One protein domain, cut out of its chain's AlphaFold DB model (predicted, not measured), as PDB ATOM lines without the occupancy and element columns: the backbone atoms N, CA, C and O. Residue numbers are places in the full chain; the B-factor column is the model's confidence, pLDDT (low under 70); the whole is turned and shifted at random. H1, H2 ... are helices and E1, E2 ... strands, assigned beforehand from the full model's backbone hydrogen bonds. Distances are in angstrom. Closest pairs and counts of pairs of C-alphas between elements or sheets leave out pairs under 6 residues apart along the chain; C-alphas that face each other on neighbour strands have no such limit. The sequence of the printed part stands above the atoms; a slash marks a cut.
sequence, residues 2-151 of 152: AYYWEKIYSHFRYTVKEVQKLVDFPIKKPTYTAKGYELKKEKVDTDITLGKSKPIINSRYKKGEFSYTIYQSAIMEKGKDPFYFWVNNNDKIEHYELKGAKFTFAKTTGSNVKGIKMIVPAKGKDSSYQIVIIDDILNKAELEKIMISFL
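Overview. This is residues 2 to 151 of the 152 residues of the protein "Beta-lactamase regulatory protein 1" of Bacillus pseudomycoides (UniProt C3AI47). Picture one wide, twisted wall of seven strands, with H3 packed over one face, the long link of residues 75 to 91 passing over the other face, and residues 2 to 7 of H1 sticking out as a free arm near the E1 end. The 150 printed residues hold three named helices and seven named strands, in the order H1 H2 E1 E2 E3 E4 E5 E6 E7 H3. The sheet's order is E1 E2 E3 E7 E6 E5 E4, all antiparallel, and the class is mixed, helices and strands. The whole is compact, with a radius of gyration of the C-alphas of 15.9 A and spans of 45 by 39 by 33 A.

Arrangement. Start with H1, residues 2 to 10, which is not on the sheet and touches no helix. Next, H2, residues 16 to 19, only grazes the sheet; its closest approach to E1, residues 38 to 45, is between the C-alphas of Val 16 and Val 44, 6.6 A apart. E1 begins a meander, each strand the antiparallel neighbour of the one before, with E2, residues 56 to 63, and E3, residues 66 to 74. Look for N 43 and O 58 at 2.9 A between E1 and E2, and N 59 and O 70 at 2.8 A between E2 and E3. A second meander holds E4, residues 92 to 98, E5, residues 101 to 107, E6, residues 114 to 120, and E7, residues 129 to 135. Its pairs within hydrogen-bond range include N 103 and O 96 at 2.8 A, N 104 and O 117 at 2.8 A, and N 118 and O 131 at 2.8 A. E7 joins the meanders as the antiparallel neighbour of E3, with N 71 and O 132 at 2.8 A. H3, residues 140 to 148, is on the sheet at a height over the sheet of 8.4 A. It lies over E6, only just over that strand alone, and runs along the strands, at 26 degrees to E6 on the local plane. The closest C-alphas of H3 and E6 are those of Met 147 and Met 118, 7.0 A apart. In H1 and H3 every O i to N i+4 pair is within hydrogen-bond range; H2 is too short for such a pair.

Along the chain. Find C-alpha 2 at (10.466, 22.585, -119.787); from there H1 runs 12.4 A to C-alpha 10. E1 covers 20.5 A, E2 22.9 A, and E3, from C-alpha 66 at (11.588, 4.195, -89.181), 27.1 A. E4 covers 19.0 A, E5 20.0 A, E6 19.6 A and E7 20.2 A. H3 runs 12.1 A and ends at C-alpha 148, (-4.763, -9.227, -93.558).

Size, cuts and confidence. The C-alphas farthest apart, those of Tyr 3 and Lys 99, are 49.5 A apart. The printed part has no cut. The links from H2 to E1 and from E3 to E4 are long, with 18 and 17 residues. The mean pLDDT of the printed part is 93.0, and only residue 2 is under 70.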
ATOM      1  N   ALA A   2      11.044  22.947-121.096       67.19
ATOM      2  CA  ALA A   2      10.466  22.585-119.787       67.19
ATOM      3  C   ALA A   2       8.934  22.784-119.676       67.19
ATOM      4  O   ALA A   2       8.240  21.922-119.152       67.19
ATOM      5  N   TYR A   3       8.394  23.864-120.255       75.75
ATOM      6  CA  TYR A   3       6.961  24.198-120.199       75.75
ATOM      7  C   TYR A   3       6.028  23.120-120.785       75.75
ATOM      8  O   TYR A   3       4.999  22.790-120.200       75.75
ATOM      9  N   TYR A   4       6.392  22.531-121.931       76.56
ATOM     10  CA  TYR A   4       5.569  21.496-122.568       76.56
ATOM     11  C   TYR A   4       5.545  20.206-121.749       76.56
ATOM     12  O   TYR A   4       4.498  19.573-121.633       76.56
ATOM     13  N   TRP A   5       6.673  19.854-121.128       77.56
ATOM     14  CA  TRP A   5       6.743  18.707-120.234       77.56
ATOM     15  C   TRP A   5       5.896  18.912-118.986       77.56
ATOM     16  O   TRP A   5       5.117  18.025-118.655       77.56
ATOM     17  N   GLU A   6       5.960  20.073-118.330       81.50
ATOM     18  CA  GLU A   6       5.111  20.348-117.162       81.50
ATOM     19  C   GLU A   6       3.619  20.244-117.481       81.50
ATOM     20  O   GLU A   6       2.864  19.644-116.710       81.50
ATOM     21  N   LYS A   7       3.202  20.757-118.645       81.06
ATOM     22  CA  LYS A   7       1.819  20.637-119.108       81.06
ATOM     23  C   LYS A   7       1.425  19.173-119.302       81.06
ATOM     24  O   LYS A   7       0.386  18.766-118.788       81.06
ATOM     25  N   ILE A   8       2.268  18.370-119.955       80.00
ATOM     26  CA  ILE A   8       2.035  16.927-120.121       80.00
ATOM     27  C   ILE A   8       1.940  16.248-118.750       80.00
ATOM     28  O   ILE A   8       0.942  15.590-118.479       80.00
ATOM     29  N   TYR A   9       2.907  16.463-117.852       78.50
ATOM     30  CA  TYR A   9       2.914  15.866-116.511       78.50
ATOM     31  C   TYR A   9       1.682  16.235-115.684       78.50
ATOM     32  O   TYR A   9       1.219  15.408-114.902       78.50
ATOM     33  N   SER A  10       1.140  17.446-115.843       81.06
ATOM     34  CA  SER A  10      -0.044  17.890-115.100       81.06
ATOM     35  C   SER A  10      -1.269  17.002-115.349       81.06
ATOM     36  O   SER A  10      -2.021  16.741-114.416       81.06
ATOM     37  N   HIS A  11      -1.403  16.440-116.557       81.75
ATOM     38  CA  HIS A  11      -2.486  15.519-116.917       81.75
ATOM     39  C   HIS A  11      -2.346  14.126-116.289       81.75
ATOM     40  O   HIS A  11      -3.292  13.342-116.316       81.75
ATOM     41  N   PHE A  12      -1.181  13.813-115.717       83.38
ATOM     42  CA  PHE A  12      -0.910  12.544-115.042       83.38
ATOM     43  C   PHE A  12      -0.704  12.726-113.531       83.38
ATOM     44  O   PHE A  12      -0.259  11.816-112.841       83.38
ATOM     45  N   ARG A  13      -1.035  13.896-112.975       86.06
ATOM     46  CA  ARG A  13      -1.057  14.104-111.524       86.06
ATOM     47  C   ARG A  13      -2.449  13.791-111.006       86.06
ATOM     48  O   ARG A  13      -3.360  14.591-111.171       86.06
ATOM     49  N   TYR A  14      -2.583  12.645-110.354       88.12
ATOM     50  CA  TYR A  14      -3.849  12.219-109.771       88.12
ATOM     51  C   TYR A  14      -3.802  12.252-108.247       88.12
ATOM     52  O   TYR A  14      -2.813  11.883-107.610       88.12
ATOM     53  N   THR A  15      -4.917  12.637-107.651       91.56
ATOM     54  CA  THR A  15      -5.234  12.360-106.252       91.56
ATOM     55  C   THR A  15      -5.766  10.935-106.107       91.56
ATOM     56  O   THR A  15      -6.294  10.346-107.050       91.56
ATOM     57  N   VAL A  16      -5.717  10.373-104.897       91.50
ATOM     58  CA  VAL A  16      -6.295   9.042-104.626       91.50
ATOM     59  C   VAL A  16      -7.790   8.977-104.968       91.50
ATOM     60  O   VAL A  16      -8.266   7.970-105.490       91.50
ATOM     61  N   LYS A  17      -8.529  10.072-104.742       91.56
ATOM     62  CA  LYS A  17      -9.959  10.161-105.078       91.56
ATOM     63  C   LYS A  17     -10.215  10.079-106.582       91.56
ATOM     64  O   LYS A  17     -11.217   9.501-106.992       91.56
ATOM     65  N   GLU A  18      -9.342  10.662-107.397       92.38
ATOM     66  CA  GLU A  18      -9.444  10.575-108.856       92.38
ATOM     67  C   GLU A  18      -9.073   9.179-109.340       92.38
ATOM     68  O   GLU A  18      -9.811   8.602-110.134       92.38
ATOM     69  N   VAL A  19      -8.007   8.588-108.790       92.38
ATOM     70  CA  VAL A  19      -7.601   7.217-109.131       92.38
ATOM     71  C   VAL A  19      -8.702   6.205-108.846       92.38
ATOM     72  O   VAL A  19      -8.902   5.303-109.651       92.38
ATOM     73  N   GLN A  20      -9.467   6.373-107.762       93.81
ATOM     74  CA  GLN A  20     -10.580   5.476-107.436       93.81
ATOM     75  C   GLN A  20     -11.625   5.378-108.559       93.81
ATOM     76  O   GLN A  20     -12.296   4.356-108.669       93.81
ATOM     77  N   LYS A  21     -11.761   6.413-109.398       92.06
ATOM     78  CA  LYS A  21     -12.672   6.423-110.554       92.06
ATOM     79  C   LYS A  21     -12.076   5.754-111.799       92.06
ATOM     80  O   LYS A  21     -12.806   5.502-112.749       92.06
ATOM     81  N   LEU A  22     -10.765   5.515-111.817       90.19
ATOM     82  CA  LEU A  22     -10.025   4.951-112.953       90.19
ATOM     83  C   LEU A  22      -9.792   3.442-112.826       90.19
ATOM     84  O   LEU A  22      -9.472   2.779-113.817       90.19
ATOM     85  N   VAL A  23      -9.896   2.914-111.607       93.31
ATOM     86  CA  VAL A  23      -9.576   1.525-111.284       93.31
ATOM     87  C   VAL A  23     -10.816   0.758-110.857       93.31
ATOM     88  O   VAL A  23     -11.686   1.276-110.165       93.31
ATOM     89  N   ASP A  24     -10.847  -0.516-111.228       94.75
ATOM     90  CA  ASP A  24     -11.987  -1.402-110.995       94.75
ATOM     91  C   ASP A  24     -11.847  -2.169-109.667       94.75
ATOM     92  O   ASP A  24     -12.323  -3.289-109.543       94.75
ATOM     93  N   PHE A  25     -11.130  -1.609-108.687       95.00
ATOM     94  CA  PHE A  25     -10.923  -2.192-107.359       95.00
ATOM     95  C   PHE A  25     -10.949  -1.101-106.272       95.00
ATOM     96  O   PHE A  25     -10.649   0.065-106.550       95.00
ATOM     97  N   PRO A  26     -11.286  -1.433-105.016       95.06
ATOM     98  CA  PRO A  26     -11.341  -0.445-103.948       95.06
ATOM     99  C   PRO A  26      -9.934  -0.056-103.495       95.06
ATOM    100  O   PRO A  26      -9.161  -0.905-103.055       95.06
ATOM    101  N   ILE A  27      -9.615   1.233-103.524       95.44
ATOM    102  CA  ILE A  27      -8.431   1.801-102.881       95.44
ATOM    103  C   ILE A  27      -8.790   2.066-101.428       95.44
ATOM    104  O   ILE A  27      -9.700   2.841-101.129       95.44
ATOM    105  N   LYS A  28      -8.081   1.422-100.504       94.06
ATOM    106  CA  LYS A  28      -8.377   1.555 -99.078       94.06
ATOM    107  C   LYS A  28      -7.113   1.587 -98.247       94.06
ATOM    108  O   LYS A  28      -6.021   1.296 -98.718       94.06
ATOM    109  N   LYS A  29      -7.272   1.976 -96.988       95.38
ATOM    110  CA  LYS A  29      -6.209   1.953 -95.985       95.38
ATOM    111  C   LYS A  29      -6.327   0.668 -95.165       95.38
ATOM    112  O   LYS A  29      -7.436   0.141 -95.040       95.38
ATOM    113  N   PRO A  30      -5.218   0.155 -94.607       96.56
ATOM    114  CA  PRO A  30      -5.297  -0.966 -93.692       96.56
ATOM    115  C   PRO A  30      -6.115  -0.565 -92.460       96.56
ATOM    116  O   PRO A  30      -5.961   0.536 -91.932       96.56
ATOM    117  N   THR A  31      -6.955  -1.474 -91.968       96.94
ATOM    118  CA  THR A  31      -7.678  -1.273 -90.698       96.94
ATOM    119  C   THR A  31      -6.775  -1.470 -89.474       96.94
ATOM    120  O   THR A  31      -7.174  -1.166 -88.354       96.94
ATOM    121  N   TYR A  32      -5.548  -1.962 -89.682       97.44
ATOM    122  CA  TYR A  32      -4.510  -2.114 -88.667       97.44
ATOM    123  C   TYR A  32      -3.185  -1.521 -89.152       97.44
ATOM    124  O   TYR A  32      -2.709  -1.838 -90.240       97.44
ATOM    125  N   THR A  33      -2.544  -0.717 -88.312       96.81
ATOM    126  CA  THR A  33      -1.179  -0.222 -88.530       96.81
ATOM    127  C   THR A  33      -0.287  -0.694 -87.389       96.81
ATOM    128  O   THR A  33      -0.763  -0.893 -86.269       96.81
ATOM    129  N   ALA A  34       1.003  -0.908 -87.666       96.31
ATOM    130  CA  ALA A  34       1.941  -1.321 -86.625       96.31
ATOM    131  C   ALA A  34       1.999  -0.267 -85.508       96.31
ATOM    132  O   ALA A  34       1.950   0.939 -85.762       96.31
ATOM    133  N   LYS A  35       2.126  -0.708 -84.254       96.06
ATOM    134  CA  LYS A  35       2.042   0.180 -83.084       96.06
ATOM    135  C   LYS A  35       3.021   1.362 -83.174       96.06
ATOM    136  O   LYS A  35       4.242   1.183 -83.208       96.06
ATOM    137  N   GLY A  36       2.468   2.574 -83.120       95.75
ATOM    138  CA  GLY A  36       3.216   3.834 -83.165       95.75
ATOM    139  C   GLY A  36       3.602   4.299 -84.571       95.75
ATOM    140  O   GLY A  36       4.302   5.298 -84.686       95.75
ATOM    141  N   TYR A  37       3.175   3.590 -85.621       97.56
ATOM    142  CA  TYR A  37       3.301   4.054 -86.997       97.56
ATOM    143  C   TYR A  37       2.050   4.815 -87.423       97.56
ATOM    144  O   TYR A  37       0.928   4.368 -87.210       97.56
ATOM    145  N   GLU A  38       2.253   5.938 -88.101       97.12
ATOM    146  CA  GLU A  38       1.171   6.778 -88.612       97.12
ATOM    147  C   GLU A  38       1.381   7.082 -90.091       97.12
ATOM    148  O   GLU A  38       2.519   7.242 -90.544       97.12
ATOM    149  N   LEU A  39       0.289   7.218 -90.845       96.94
ATOM    150  CA  LEU A  39       0.351   7.671 -92.231       96.94
ATOM    151  C   LEU A  39       0.879   9.112 -92.274       96.94
ATOM    152  O   LEU A  39       0.236  10.025 -91.762       96.94
ATOM    153  N   LYS A  40       2.036   9.326 -92.909       96.25
ATOM    154  CA  LYS A  40       2.636  10.666 -93.059       96.25
ATOM    155  C   LYS A  40       2.599  11.194 -94.482       96.25
ATOM    156  O   LYS A  40       2.643  12.404 -94.678       96.25
ATOM    157  N   LYS A  41       2.571  10.309 -95.477       93.50
ATOM    158  CA  LYS A  41       2.550  10.712 -96.883       93.50
ATOM    159  C   LYS A  41       1.762   9.716 -97.709       93.50
ATOM    160  O   LYS A  41       1.922   8.511 -97.542       93.50
ATOM    161  N   GLU A  42       0.978  10.246 -98.630       95.00
ATOM    162  CA  GLU A  42       0.270   9.490 -99.651       95.00
ATOM    163  C   GLU A  42       0.541  10.169-100.994       95.00
ATOM    164  O   GLU A  42       0.498  11.397-101.092       95.00
ATOM    165  N   LYS A  43       0.911   9.389-102.008       94.06
ATOM    166  CA  LYS A  43       1.120   9.876-103.376       94.06
ATOM    167  C   LYS A  43       0.609   8.850-104.378       94.06
ATOM    168  O   LYS A  43       0.531   7.663-104.062       94.06
ATOM    169  N   VAL A  44       0.297   9.310-105.580       93.94
ATOM    170  CA  VAL A  44      -0.026   8.444-106.712       93.94
ATOM    171  C   VAL A  44       1.129   8.515-107.700       93.94
ATOM    172  O   VAL A  44       1.480   9.598-108.162       93.94
ATOM    173  N   ASP A  45       1.704   7.362-108.007       91.25
ATOM    174  CA  ASP A  45       2.692   7.198-109.066       91.25
ATOM    175  C   ASP A  45       1.967   6.668-110.317       91.25
ATOM    176  O   ASP A  45       1.272   5.652-110.251       91.25
ATOM    177  N   THR A  46       2.089   7.358-111.454       87.69
ATOM    178  CA  THR A  46       1.456   6.958-112.724       87.69
ATOM    179  C   THR A  46       2.415   7.093-113.894       87.69
ATOM    180  O   THR A  46       3.114   8.101-114.003       87.69
ATOM    181  N   ASP A  47       2.364   6.137-114.817       83.69
ATOM    182  CA  ASP A  47       3.056   6.240-116.101       83.69
ATOM    183  C   ASP A  47       2.383   7.293-116.999       83.69
ATOM    184  O   ASP A  47       1.151   7.386-117.055       83.69
ATOM    185  N   ILE A  48       3.189   8.043-117.761       82.19
ATOM    186  CA  ILE A  48       2.691   8.825-118.899       82.19
ATOM    187  C   ILE A  48       2.356   7.835-120.012       82.19
ATOM    188  O   ILE A  48       3.238   7.154-120.535       82.19
ATOM    189  N   THR A  49       1.081   7.740-120.373       82.88
ATOM    190  CA  THR A  49       0.613   6.802-121.397       82.88
ATOM    191  C   THR A  49      -0.581   7.359-122.160       82.88
ATOM    192  O   THR A  49      -1.346   8.161-121.629       82.88
ATOM    193  N   LEU A  50      -0.739   6.919-123.410       76.62
ATOM    194  CA  LEU A  50      -1.933   7.172-124.224       76.62
ATOM    195  C   LEU A  50      -3.075   6.186-123.905       76.62
ATOM    196  O   LEU A  50      -4.211   6.421-124.304       76.62
ATOM    197  N   GLY A  51      -2.778   5.073-123.219       79.88
ATOM    198  CA  GLY A  51      -3.749   4.036-122.852       79.88
ATOM    199  C   GLY A  51      -4.336   4.199-121.444       79.88
ATOM    200  O   GLY A  51      -4.140   5.213-120.776       79.88
ATOM    201  N   LYS A  52      -5.037   3.163-120.951       80.81
ATOM    202  CA  LYS A  52      -5.550   3.138-119.568       80.81
ATOM    203  C   LYS A  52      -4.375   3.203-118.587       80.81
ATOM    204  O   LYS A  52      -3.517   2.317-118.581       80.81
ATOM    205  N   SER A  53      -4.348   4.245-117.757       84.00
ATOM    206  CA  SER A  53      -3.325   4.405-116.722       84.00
ATOM    207  C   SER A  53      -3.396   3.260-115.706       84.00
ATOM    208  O   SER A  53      -4.480   2.801-115.344       84.00
ATOM    209  N   LYS A  54      -2.229   2.804-115.237       89.75
ATOM    210  CA  LYS A  54      -2.086   1.806-114.166       89.75
ATOM    211  C   LYS A  54      -1.433   2.465-112.945       89.75
ATOM    212  O   LYS A  54      -0.233   2.299-112.738       89.75
ATOM    213  N   PRO A  55      -2.195   3.259-112.180       93.94
ATOM    214  CA  PRO A  55      -1.668   4.005-111.048       93.94
ATOM    215  C   PRO A  55      -1.243   3.085-109.900       93.94
ATOM    216  O   PRO A  55      -1.869   2.053-109.640       93.94
ATOM    217  N   ILE A  56      -0.213   3.514-109.177       96.38
ATOM    218  CA  ILE A  56       0.264   2.907-107.938       96.38
ATOM    219  C   ILE A  56       0.055   3.918-106.814       96.38
ATOM    220  O   ILE A  56       0.625   5.009-106.817       96.38
ATOM    221  N   ILE A  57      -0.759   3.556-105.830       97.31
ATOM    222  CA  ILE A  57      -0.972   4.367-104.634       97.31
ATOM    223  C   ILE A  57       0.117   4.007-103.634       97.31
ATOM    224  O   ILE A  57       0.211   2.859-103.210       97.31
ATOM    225  N   ASN A  58       0.928   4.984-103.245       96.50
ATOM    226  CA  ASN A  58       2.046   4.829-102.325       96.50
ATOM    227  C   ASN A  58       1.728   5.538-101.005       96.50
ATOM    228  O   ASN A  58       1.615   6.765-100.957       96.50
ATOM    229  N   SER A  59       1.586   4.755 -99.941       97.69
ATOM    230  CA  SER A  59       1.276   5.209 -98.586       97.69
ATOM    231  C   SER A  59       2.452   4.931 -97.655       97.69
ATOM    232  O   SER A  59       2.766   3.774 -97.369       97.69
ATOM    233  N   ARG A  60       3.095   5.983 -97.146       97.56
ATOM    234  CA  ARG A  60       4.237   5.880 -96.229       97.56
ATOM    235  C   ARG A  60       3.803   6.078 -94.784       97.56
ATOM    236  O   ARG A  60       3.312   7.152 -94.417       97.56
ATOM    237  N   TYR A  61       4.075   5.069 -93.966       98.12
ATOM    238  CA  TYR A  61       3.814   5.067 -92.532       98.12
ATOM    239  C   TYR A  61       5.125   5.241 -91.775       98.12
ATOM    240  O   TYR A  61       6.112   4.595 -92.120       98.12
ATOM    241  N   LYS A  62       5.157   6.114 -90.765       97.62
ATOM    242  CA  LYS A  62       6.384   6.439 -90.021       97.62
ATOM    243  C   LYS A  62       6.229   6.308 -88.515       97.62
ATOM    244  O   LYS A  62       5.180   6.663 -87.981       97.62
ATOM    245  N   LYS A  63       7.326   5.918 -87.866       96.94
ATOM    246  CA  LYS A  63       7.563   5.959 -86.421       96.94
ATOM    247  C   LYS A  63       8.983   6.480 -86.173       96.94
ATOM    248  O   LYS A  63       9.948   5.731 -86.303       96.94
ATOM    249  N   GLY A  64       9.114   7.765 -85.835       93.88
ATOM    250  CA  GLY A  64      10.423   8.424 -85.766       93.88
ATOM    251  C   GLY A  64      11.138   8.365 -87.120       93.88
ATOM    252  O   GLY A  64      10.573   8.776 -88.138       93.88
ATOM    253  N   GLU A  65      12.352   7.816 -87.132       92.94
ATOM    254  CA  GLU A  65      13.147   7.613 -88.352       92.94
ATOM    255  C   GLU A  65      12.723   6.375 -89.156       92.94
ATOM    256  O   GLU A  65      12.982   6.299 -90.356       92.94
ATOM    257  N   PHE A  66      12.007   5.434 -88.534       94.25
ATOM    258  CA  PHE A  66      11.588   4.195 -89.181       94.25
ATOM    259  C   PHE A  66      10.347   4.398 -90.040       94.25
ATOM    260  O   PHE A  66       9.422   5.136 -89.680       94.25
ATOM    261  N   SER A  67      10.285   3.696 -91.171       96.19
ATOM    262  CA  SER A  67       9.120   3.750 -92.044       96.19
ATOM    263  C   SER A  67       8.938   2.481 -92.849       96.19
ATOM    264  O   SER A  67       9.914   1.934 -93.345       96.19
ATOM    265  N   TYR A  68       7.684   2.112 -93.081       97.50
ATOM    266  CA  TYR A  68       7.327   1.170 -94.133       97.50
ATOM    267  C   TYR A  68       6.470   1.867 -95.181       97.50
ATOM    268  O   TYR A  68       5.788   2.867 -94.915       97.50
ATOM    269  N   THR A  69       6.506   1.336 -96.397       97.88
ATOM    270  CA  THR A  69       5.695   1.845 -97.502       97.88
ATOM    271  C   THR A  69       4.749   0.764 -97.983       97.88
ATOM    272  O   THR A  69       5.185  -0.345 -98.280       97.88
ATOM    273  N   ILE A  70       3.465   1.107 -98.071       98.44
ATOM    274  CA  ILE A  70       2.442   0.275 -98.694       98.44
ATOM    275  C   ILE A  70       2.181   0.791-100.106       98.44
ATOM    276  O   ILE A  70       1.935   1.982-100.297       98.44
ATOM    277  N   TYR A  71       2.188  -0.116-101.069       98.25
ATOM    278  CA  TYR A  71       1.790   0.119-102.445       98.25
ATOM    279  C   TYR A  71       0.493  -0.629-102.723       98.25
ATOM    280  O   TYR A  71       0.382  -1.809-102.390       98.25
ATOM    281  N   GLN A  72      -0.468   0.038-103.351       98.06
ATOM    282  CA  GLN A  72      -1.693  -0.585-103.840       98.06
ATOM    283  C   GLN A  72      -1.852  -0.298-105.334       98.06
ATOM    284  O   GLN A  72      -1.737   0.851-105.761       98.06
ATOM    285  N   SER A  73      -2.101  -1.337-106.131       97.38
ATOM    286  CA  SER A  73      -2.207  -1.232-107.590       97.38
ATOM    287  C   SER A  73      -2.984  -2.407-108.184       97.38
ATOM    288  O   SER A  73      -3.208  -3.422-107.521       97.38
ATOM    289  N   ALA A  74      -3.327  -2.319-109.472       95.94
ATOM    290  CA  ALA A  74      -3.676  -3.508-110.251       95.94
ATOM    291  C   ALA A  74      -2.514  -4.519-110.232       95.94
ATOM    292  O   ALA A  74      -1.372  -4.139-109.964       95.94
ATOM    293  N   ILE A  75      -2.786  -5.790-110.543       95.94
ATOM    294  CA  ILE A  75      -1.726  -6.799-110.683       95.94
ATOM    295  C   ILE A  75      -0.767  -6.356-111.793       95.94
ATOM    296  O   ILE A  75      -1.190  -6.077-112.919       95.94
ATOM    297  N   MET A  76       0.519  -6.260-111.459       93.00
ATOM    298  CA  MET A  76       1.544  -5.739-112.360       93.00
ATOM    299  C   MET A  76       2.463  -6.842-112.867       93.00
ATOM    300  O   MET A  76       2.686  -7.860-112.211       93.00
ATOM    301  N   GLU A  77       3.022  -6.609-114.051       92.88
ATOM    302  CA  GLU A  77       4.167  -7.367-114.533       92.88
ATOM    303  C   GLU A  77       5.398  -7.078-113.671       92.88
ATOM    304  O   GLU A  77       5.548  -5.990-113.111       92.88
ATOM    305  N   LYS A  78       6.312  -8.045-113.609       91.44
ATOM    306  CA  LYS A  78       7.479  -8.005-112.725       91.44
ATOM    307  C   LYS A  78       8.293  -6.709-112.835       91.44
ATOM    308  O   LYS A  78       8.683  -6.155-111.818       91.44
ATOM    309  N   GLY A  79       8.514  -6.212-114.055       89.75
ATOM    310  CA  GLY A  79       9.319  -5.012-114.309       89.75
ATOM    311  C   GLY A  79       8.697  -3.697-113.825       89.75
ATOM    312  O   GLY A  79       9.388  -2.685-113.803       89.75
ATOM    313  N   LYS A  80       7.417  -3.699-113.434       91.62
ATOM    314  CA  LYS A  80       6.701  -2.522-112.917       91.62
ATOM    315  C   LYS A  80       6.169  -2.708-111.497       91.62
ATOM    316  O   LYS A  80       5.616  -1.777-110.922       91.62
ATOM    317  N   ASP A  81       6.291  -3.910-110.953       94.94
ATOM    318  CA  ASP A  81       5.750  -4.274-109.653       94.94
ATOM    319  C   ASP A  81       6.680  -3.784-108.526       94.94
ATOM    320  O   ASP A  81       7.832  -4.227-108.459       94.94
ATOM    321  N   PRO A  82       6.185  -2.946-107.591       95.31
ATOM    322  CA  PRO A  82       6.969  -2.441-106.466       95.31
ATOM    323  C   PRO A  82       7.670  -3.515-105.633       95.31
ATOM    324  O   PRO A  82       8.686  -3.221-105.007       95.31
ATOM    325  N   PHE A  83       7.156  -4.747-105.613       96.69
ATOM    326  CA  PHE A  83       7.798  -5.855-104.907       96.69
ATOM    327  C   PHE A  83       9.185  -6.168-105.486       96.69
ATOM    328  O   PHE A  83      10.160  -6.297-104.748       96.69
ATOM    329  N   TYR A  84       9.294  -6.223-106.813       94.88
ATOM    330  CA  TYR A  84      10.522  -6.615-107.507       94.88
ATOM    331  C   TYR A  84      11.499  -5.457-107.737       94.88
ATOM    332  O   TYR A  84      12.585  -5.674-108.260       94.88
ATOM    333  N   PHE A  85      11.158  -4.238-107.307       91.62
ATOM    334  CA  PHE A  85      12.127  -3.137-107.233       91.62
ATOM    335  C   PHE A  85      13.135  -3.322-106.091       91.62
ATOM    336  O   PHE A  85      14.202  -2.719-106.115       91.62
ATOM    337  N   TRP A  86      12.796  -4.150-105.096       90.25
ATOM    338  CA  TRP A  86      13.613  -4.396-103.901       90.25
ATOM    339  C   TRP A  86      14.015  -5.862-103.725       90.25
ATOM    340  O   TRP A  86      14.955  -6.159-102.987       90.25
ATOM    341  N   VAL A  87      13.284  -6.774-104.369       91.25
ATOM    342  CA  VAL A  87      13.470  -8.221-104.254       91.25
ATOM    343  C   VAL A  87      13.997  -8.780-105.571       91.25
ATOM    344  O   VAL A  87      13.376  -8.628-106.626       91.25
ATOM    345  N   ASN A  88      15.121  -9.482-105.489       88.38
ATOM    346  CA  ASN A  88      15.779 -10.155-106.599       88.38
ATOM    347  C   ASN A  88      15.366 -11.627-106.688       88.38
ATOM    348  O   ASN A  88      14.907 -12.235-105.728       88.38
ATOM    349  N   ASN A  89      15.606 -12.244-107.847       82.31
ATOM    350  CA  ASN A  89      15.336 -13.674-108.046       82.31
ATOM    351  C   ASN A  89      16.147 -14.603-107.139       82.31
ATOM    352  O   ASN A  89      15.711 -15.717-106.883       82.31
ATOM    353  N   ASN A  90      17.319 -14.154-106.693       86.69
ATOM    354  CA  ASN A  90      18.204 -14.946-105.842       86.69
ATOM    355  C   ASN A  90      17.843 -14.821-104.354       86.69
ATOM    356  O   ASN A  90      18.462 -15.480-103.523       86.69
ATOM    357  N   ASP A  91      16.876 -13.966-104.010       92.06
ATOM    358  CA  ASP A  91      16.416 -13.821-102.636       92.06
ATOM    359  C   ASP A  91      15.578 -15.022-102.207       92.06
ATOM    360  O   ASP A  91      14.966 -15.721-103.018       92.06
ATOM    361  N   LYS A  92      15.512 -15.256-100.894       90.38
ATOM    362  CA  LYS A  92      14.634 -16.290-100.351       90.38
ATOM    363  C   LYS A  92      13.185 -15.812-100.450       90.38
ATOM    364  O   LYS A  92      12.761 -14.973 -99.654       90.38
ATOM    365  N   ILE A  93      12.452 -16.367-101.414       95.12
ATOM    366  CA  ILE A  93      11.039 -16.075-101.671       95.12
ATOM    367  C   ILE A  93      10.174 -17.246-101.191       95.12
ATOM    368  O   ILE A  93      10.428 -18.406-101.508       95.12
ATOM    369  N   GLU A  94       9.133 -16.929-100.431       96.81
ATOM    370  CA  GLU A  94       8.143 -17.866 -99.910       96.81
ATOM    371  C   GLU A  94       6.767 -17.513-100.485       96.81
ATOM    372  O   GLU A  94       6.311 -16.374-100.366       96.81
ATOM    373  N   HIS A  95       6.084 -18.498-101.069       97.50
ATOM    374  CA  HIS A  95       4.714 -18.368-101.569       97.50
ATOM    375  C   HIS A  95       3.769 -19.195-100.700       97.50
ATOM    376  O   HIS A  95       4.074 -20.338-100.369       97.50
ATOM    377  N   TYR A  96       2.641 -18.613-100.310       98.06
ATOM    378  CA  TYR A  96       1.673 -19.256 -99.422       98.06
ATOM    379  C   TYR A  96       0.310 -18.570 -99.530       98.06
ATOM    380  O   TYR A  96       0.182 -17.515-100.150       98.06
ATOM    381  N   GLU A  97      -0.722 -19.159 -98.932       96.81
ATOM    382  CA  GLU A  97      -2.072 -18.595 -98.915       96.81
ATOM    383  C   GLU A  97      -2.534 -18.348 -97.481       96.81
ATOM    384  O   GLU A  97      -2.322 -19.173 -96.594       96.81
ATOM    385  N   LEU A  98      -3.183 -17.206 -97.250       94.94
ATOM    386  CA  LEU A  98      -3.833 -16.877 -95.982       94.94
ATOM    387  C   LEU A  98      -5.193 -16.253 -96.274       94.94
ATOM    388  O   LEU A  98      -5.298 -15.312 -97.060       94.94
ATOM    389  N   LYS A  99      -6.244 -16.758 -95.618       92.69
ATOM    390  CA  LYS A  99      -7.627 -16.254 -95.752       92.69
ATOM    391  C   LYS A  99      -8.110 -16.137 -97.210       92.69
ATOM    392  O   LYS A  99      -8.805 -15.187 -97.557       92.69
ATOM    393  N   GLY A 100      -7.718 -17.087 -98.064       90.88
ATOM    394  CA  GLY A 100      -8.094 -17.119 -99.484       90.88
ATOM    395  C   GLY A 100      -7.378 -16.094-100.374       90.88
ATOM    396  O   GLY A 100      -7.713 -15.982-101.550       90.88
ATOM    397  N   ALA A 101      -6.404 -15.347 -99.845       95.88
ATOM    398  CA  ALA A 101      -5.536 -14.466-100.623       95.88
ATOM    399  C   ALA A 101      -4.145 -15.093-100.793       95.88
ATOM    400  O   ALA A 101      -3.648 -15.787 -99.900       95.88
ATOM    401  N   LYS A 102      -3.507 -14.825-101.937       97.81
ATOM    402  CA  LYS A 102      -2.166 -15.339-102.253       97.81
ATOM    403  C   LYS A 102      -1.110 -14.377-101.743       97.81
ATOM    404  O   LYS A 102      -1.131 -13.200-102.102       97.81
ATOM    405  N   PHE A 103      -0.181 -14.885-100.951       98.38
ATOM    406  CA  PHE A 103       0.921 -14.136-100.370       98.38
ATOM    407  C   PHE A 103       2.246 -14.528-101.013       98.38
ATOM    408  O   PHE A 103       2.473 -15.659-101.443       98.38
ATOM    409  N   THR A 104       3.141 -13.557-101.087       98.06
ATOM    410  CA  THR A 104       4.544 -13.755-101.426       98.06
ATOM    411  C   THR A 104       5.366 -12.940-100.449       98.06
ATOM    412  O   THR A 104       5.179 -11.731-100.342       98.06
ATOM    413  N   PHE A 105       6.251 -13.595 -99.714       98.06
ATOM    414  CA  PHE A 105       7.159 -12.957 -98.774       98.06
ATOM    415  C   PHE A 105       8.587 -13.158 -99.252       98.06
ATOM    416  O   PHE A 105       8.935 -14.243 -99.709       98.06
ATOM    417  N   ALA A 106       9.418 -12.135 -99.128       96.94
ATOM    418  CA  ALA A 106      10.833 -12.239 -99.414       96.94
ATOM    419  C   ALA A 106      11.658 -11.446 -98.413       96.94
ATOM    420  O   ALA A 106      11.248 -10.381 -97.939       96.94
ATOM    421  N   LYS A 107      12.854 -11.959 -98.134       94.88
ATOM    422  CA  LYS A 107      13.908 -11.236 -97.427       94.88
ATOM    423  C   LYS A 107      15.077 -11.039 -98.384       94.88
ATOM    424  O   LYS A 107      15.607 -12.025 -98.892       94.88
ATOM    425  N   THR A 108      15.467  -9.787 -98.600       92.75
ATOM    426  CA  THR A 108      16.559  -9.436 -99.509       92.75
ATOM    427  C   THR A 108      17.896  -9.934 -98.957       92.75
ATOM    428  O   THR A 108      18.222  -9.734 -97.785       92.75
ATOM    429  N   THR A 109      18.689 -10.587 -99.796       89.38
ATOM    430  CA  THR A 109      20.004 -11.122 -99.433       89.38
ATOM    431  C   THR A 109      20.973  -9.976 -99.145       89.38
ATOM    432  O   THR A 109      21.059  -9.020 -99.910       89.38
ATOM    433  N   GLY A 110      21.703 -10.047 -98.028       88.25
ATOM    434  CA  GLY A 110      22.646  -8.992 -97.626       88.25
ATOM    435  C   GLY A 110      21.991  -7.700 -97.117       88.25
ATOM    436  O   GLY A 110      22.689  -6.716 -96.898       88.25
ATOM    437  N   SER A 111      20.671  -7.691 -96.905       90.19
ATOM    438  CA  SER A 111      19.930  -6.537 -96.396       90.19
ATOM    439  C   SER A 111      18.880  -6.954 -95.364       90.19
ATOM    440  O   SER A 111      18.443  -8.104 -95.298       90.19
ATOM    441  N   ASN A 112      18.452  -5.998 -94.541       92.06
ATOM    442  CA  ASN A 112      17.287  -6.173 -93.680       92.06
ATOM    443  C   ASN A 112      15.972  -5.909 -94.421       92.06
ATOM    444  O   ASN A 112      14.916  -6.135 -93.840       92.06
ATOM    445  N   VAL A 113      16.001  -5.475 -95.682       94.81
ATOM    446  CA  VAL A 113      14.785  -5.232 -96.463       94.81
ATOM    447  C   VAL A 113      13.973  -6.518 -96.620       94.81
ATOM    448  O   VAL A 113      14.485  -7.599 -96.922       94.81
ATOM    449  N   LYS A 114      12.677  -6.383 -96.365       96.38
ATOM    450  CA  LYS A 114      11.656  -7.410 -96.491       96.38
ATOM    451  C   LYS A 114      10.564  -6.872 -97.402       96.38
ATOM    452  O   LYS A 114      10.106  -5.738 -97.250       96.38
ATOM    453  N   GLY A 115      10.150  -7.708 -98.342       97.69
ATOM    454  CA  GLY A 115       8.984  -7.475 -99.175       97.69
ATOM    455  C   GLY A 115       7.889  -8.452 -98.786       97.69
ATOM    456  O   GLY A 115       8.136  -9.651 -98.676       97.69
ATOM    457  N   ILE A 116       6.663  -7.967 -98.628       98.38
ATOM    458  CA  ILE A 116       5.480  -8.829 -98.642       98.38
ATOM    459  C   ILE A 116       4.523  -8.333 -99.721       98.38
ATOM    460  O   ILE A 116       4.292  -7.136 -99.857       98.38
ATOM    461  N   LYS A 117       3.980  -9.251-100.511       98.38
ATOM    462  CA  LYS A 117       2.982  -9.008-101.549       98.38
ATOM    463  C   LYS A 117       1.766  -9.871-101.265       98.38
ATOM    464  O   LYS A 117       1.903 -11.032-100.894       98.38
ATOM    465  N   MET A 118       0.585  -9.305-101.465       98.38
ATOM    466  CA  MET A 118      -0.692  -9.997-101.368       98.38
ATOM    467  C   MET A 118      -1.494  -9.717-102.635       98.38
ATOM    468  O   MET A 118      -1.662  -8.557-103.008       98.38
ATOM    469  N   ILE A 119      -2.003 -10.765-103.280       98.12
ATOM    470  CA  ILE A 119      -3.015 -10.654-104.334       98.12
ATOM    471  C   ILE A 119      -4.376 -10.852-103.678       98.12
ATOM    472  O   ILE A 119      -4.692 -11.946-103.202       98.12
ATOM    473  N   VAL A 120      -5.173  -9.788-103.660       96.12
ATOM    474  CA  VAL A 120      -6.558  -9.832-103.198       96.12
ATOM    475  C   VAL A 120      -7.417 -10.369-104.346       96.12
ATOM    476  O   VAL A 120      -7.368  -9.807-105.446       96.12
ATOM    477  N   PRO A 121      -8.170 -11.465-104.139       94.56
ATOM    478  CA  PRO A 121      -9.010 -12.032-105.186       94.56
ATOM    479  C   PRO A 121     -10.156 -11.080-105.553       94.56
ATOM    480  O   PRO A 121     -10.588 -10.262-104.740       94.56
ATOM    481  N   ALA A 122     -10.655 -11.209-106.783       95.12
ATOM    482  CA  ALA A 122     -11.822 -10.463-107.243       95.12
ATOM    483  C   ALA A 122     -13.052 -10.789-106.379       95.12
ATOM    484  O   ALA A 122     -13.227 -11.928-105.936       95.12
ATOM    485  N   LYS A 123     -13.912  -9.794-106.145       92.44
ATOM    486  CA  LYS A 123     -15.129  -9.952-105.340       92.44
ATOM    487  C   LYS A 123     -16.256  -9.087-105.895       92.44
ATOM    488  O   LYS A 123     -16.193  -7.863-105.861       92.44
ATOM    489  N   GLY A 124     -17.331  -9.729-106.352       92.19
ATOM    490  CA  GLY A 124     -18.459  -9.025-106.963       92.19
ATOM    491  C   GLY A 124     -18.011  -8.249-108.202       92.19
ATOM    492  O   GLY A 124     -17.489  -8.843-109.139       92.19
ATOM    493  N   LYS A 125     -18.201  -6.925-108.189       92.00
ATOM    494  CA  LYS A 125     -17.768  -6.022-109.270       92.00
ATOM    495  C   LYS A 125     -16.293  -5.613-109.192       92.00
ATOM    496  O   LYS A 125     -15.789  -5.017-110.139       92.00
ATOM    497  N   ASP A 126     -15.627  -5.897-108.072       94.44
ATOM    498  CA  ASP A 126     -14.248  -5.482-107.847       94.44
ATOM    499  C   ASP A 126     -13.283  -6.510-108.448       94.44
ATOM    500  O   ASP A 126     -13.324  -7.702-108.127       94.44
ATOM    501  N   SER A 127     -12.390  -6.031-109.306       95.56
ATOM    502  CA  SER A 127     -11.296  -6.797-109.897       95.56
ATOM    503  C   SER A 127     -10.249  -7.180-108.852       95.56
ATOM    504  O   SER A 127     -10.119  -6.547-107.802       95.56
ATOM    505  N   SER A 128      -9.453  -8.205-109.159       96.75
ATOM    506  CA  SER A 128      -8.289  -8.540-108.344       96.75
ATOM    507  C   SER A 128      -7.239  -7.428-108.400       96.75
ATOM    508  O   SER A 128      -7.042  -6.756-109.415       96.75
ATOM    509  N   TYR A 129      -6.547  -7.232-107.286       97.19
ATOM    510  CA  TYR A 129      -5.521  -6.205-107.147       97.19
ATOM    511  C   TYR A 129      -4.410  -6.696-106.227       97.19
ATOM    512  O   TYR A 129      -4.550  -7.716-105.547       97.19
ATOM    513  N   GLN A 130      -3.288  -5.985-106.219       98.12
ATOM    514  CA  GLN A 130      -2.166  -6.304-105.351       98.12
ATOM    515  C   GLN A 130      -1.942  -5.223-104.301       98.12
ATOM    516  O   GLN A 130      -2.140  -4.028-104.537       98.12
ATOM    517  N   ILE A 131      -1.478  -5.675-103.145       98.44
ATOM    518  CA  ILE A 131      -0.882  -4.842-102.112       98.44
ATOM    519  C   ILE A 131       0.557  -5.313-101.943       98.44
ATOM    520  O   ILE A 131       0.824  -6.514-101.975       98.44
ATOM    521  N   VAL A 132       1.485  -4.378-101.781       98.50
ATOM    522  CA  VAL A 132       2.893  -4.654-101.491       98.50
ATOM    523  C   VAL A 132       3.311  -3.811-100.298       98.50
ATOM    524  O   VAL A 132       2.990  -2.629-100.246       98.50
ATOM    525  N   ILE A 133       4.043  -4.391 -99.354       98.56
ATOM    526  CA  ILE A 133       4.711  -3.653 -98.285       98.56
ATOM    527  C   ILE A 133       6.209  -3.880 -98.415       98.56
ATOM    528  O   ILE A 133       6.653  -5.025 -98.514       98.56
ATOM    529  N   ILE A 134       6.963  -2.782 -98.401       97.94
ATOM    530  CA  ILE A 134       8.422  -2.782 -98.301       97.94
ATOM    531  C   ILE A 134       8.802  -2.156 -96.963       97.94
ATOM    532  O   ILE A 134       8.335  -1.057 -96.635       97.94
ATOM    533  N   ASP A 135       9.625  -2.872 -96.203       97.31
ATOM    534  CA  ASP A 135      10.024  -2.509 -94.846       97.31
ATOM    535  C   ASP A 135      11.350  -3.183 -94.456       97.31
ATOM    536  O   ASP A 135      11.662  -4.281 -94.913       97.31
ATOM    537  N   ASP A 136      12.135  -2.551 -93.592       95.06
ATOM    538  CA  ASP A 136      13.403  -3.068 -93.079       95.06
ATOM    539  C   ASP A 136      13.381  -3.393 -91.573       95.06
ATOM    540  O   ASP A 136      14.267  -4.113 -91.106       95.06
ATOM    541  N   ILE A 137      12.333  -3.023 -90.826       95.31
ATOM    542  CA  ILE A 137      12.272  -3.150 -89.356       95.31
ATOM    543  C   ILE A 137      11.291  -4.225 -88.862       95.31
ATOM    544  O   ILE A 137      11.658  -5.093 -88.067       95.31
ATOM    545  N   LEU A 138      10.034  -4.165 -89.288       96.81
ATOM    546  CA  LEU A 138       8.940  -5.032 -88.863       96.81
ATOM    547  C   LEU A 138       9.172  -6.487 -89.275       96.81
ATOM    548  O   LEU A 138       9.608  -6.802 -90.377       96.81
ATOM    549  N   ASN A 139       8.829  -7.417 -88.387       95.75
ATOM    550  CA  ASN A 139       8.920  -8.843 -88.690       95.75
ATOM    551  C   ASN A 139       7.771  -9.316 -89.608       95.75
ATOM    552  O   ASN A 139       6.761  -8.634 -89.780       95.75
ATOM    553  N   LYS A 140       7.913 -10.527 -90.164       96.62
ATOM    554  CA  LYS A 140       6.928 -11.146 -91.069       96.62
ATOM    555  C   LYS A 140       5.509 -11.167 -90.484       96.62
ATOM    556  O   LYS A 140       4.576 -10.763 -91.166       96.62
ATOM    557  N   ALA A 141       5.355 -11.572 -89.222       97.12
ATOM    558  CA  ALA A 141       4.045 -11.674 -88.577       97.12
ATOM    559  C   ALA A 141       3.336 -10.312 -88.471       97.12
ATOM    560  O   ALA A 141       2.123 -10.216 -88.644       97.12
ATOM    561  N   GLU A 142       4.084  -9.243 -88.206       98.12
ATOM    562  CA  GLU A 142       3.532  -7.894 -88.132       98.12
ATOM    563  C   GLU A 142       3.119  -7.373 -89.517       98.12
ATOM    564  O   GLU A 142       2.037  -6.803 -89.669       98.12
ATOM    565  N   LEU A 143       3.925  -7.654 -90.545       98.12
ATOM    566  CA  LEU A 143       3.594  -7.350 -91.938       98.12
ATOM    567  C   LEU A 143       2.338  -8.107 -92.409       98.12
ATOM    568  O   LEU A 143       1.457  -7.520 -93.040       98.12
ATOM    569  N   GLU A 144       2.203  -9.386 -92.052       98.06
ATOM    570  CA  GLU A 144       1.016 -10.196 -92.346       98.06
ATOM    571  C   GLU A 144      -0.245  -9.640 -91.682       98.06
ATOM    572  O   GLU A 144      -1.293  -9.577 -92.328       98.06
ATOM    573  N   LYS A 145      -0.169  -9.172 -90.428       97.75
ATOM    574  CA  LYS A 145      -1.312  -8.520 -89.765       97.75
ATOM    575  C   LYS A 145      -1.779  -7.283 -90.527       97.75
ATOM    576  O   LYS A 145      -2.986  -7.116 -90.714       97.75
ATOM    577  N   ILE A 146      -0.847  -6.438 -90.983       98.00
ATOM    578  CA  ILE A 146      -1.174  -5.256 -91.795       98.00
ATOM    579  C   ILE A 146      -1.857  -5.698 -93.093       98.00
ATOM    580  O   ILE A 146      -2.942  -5.205 -93.400       98.00
ATOM    581  N   MET A 147      -1.291  -6.671 -93.812       97.62
ATOM    582  CA  MET A 147      -1.860  -7.198 -95.059       97.62
ATOM    583  C   MET A 147      -3.270  -7.764 -94.875       97.62
ATOM    584  O   MET A 147      -4.199  -7.383 -95.581       97.62
ATOM    585  N   ILE A 148      -3.467  -8.615 -93.870       97.00
ATOM    586  CA  ILE A 148      -4.763  -9.227 -93.558       97.00
ATOM    587  C   ILE A 148      -5.811  -8.169 -93.192       97.00
ATOM    588  O   ILE A 148      -7.005  -8.377 -93.411       97.00
ATOM    589  N   SER A 149      -5.398  -7.023 -92.653       96.75
ATOM    590  CA  SER A 149      -6.312  -5.929 -92.320       96.75
ATOM    591  C   SER A 149      -6.946  -5.258 -93.548       96.75
ATOM    592  O   SER A 149      -7.983  -4.614 -93.403       96.75
ATOM    593  N   PHE A 150      -6.379  -5.458 -94.746       95.62
ATOM    594  CA  PHE A 150      -7.003  -5.091 -96.022       95.62
ATOM    595  C   PHE A 150      -8.040  -6.107 -96.503       95.62
ATOM    596  O   PHE A 150      -8.765  -5.825 -97.447       95.62
ATOM    597  N   LEU A 151      -8.131  -7.298 -95.920       92.25
ATOM    598  CA  LEU A 151      -9.172  -8.263 -96.301       92.25
ATOM    599  C   LEU A 151     -10.480  -8.038 -95.535       92.25
ATOM    600  O   LEU A 151     -11.498  -8.638 -95.874       92.25
TER     601      LEU A 151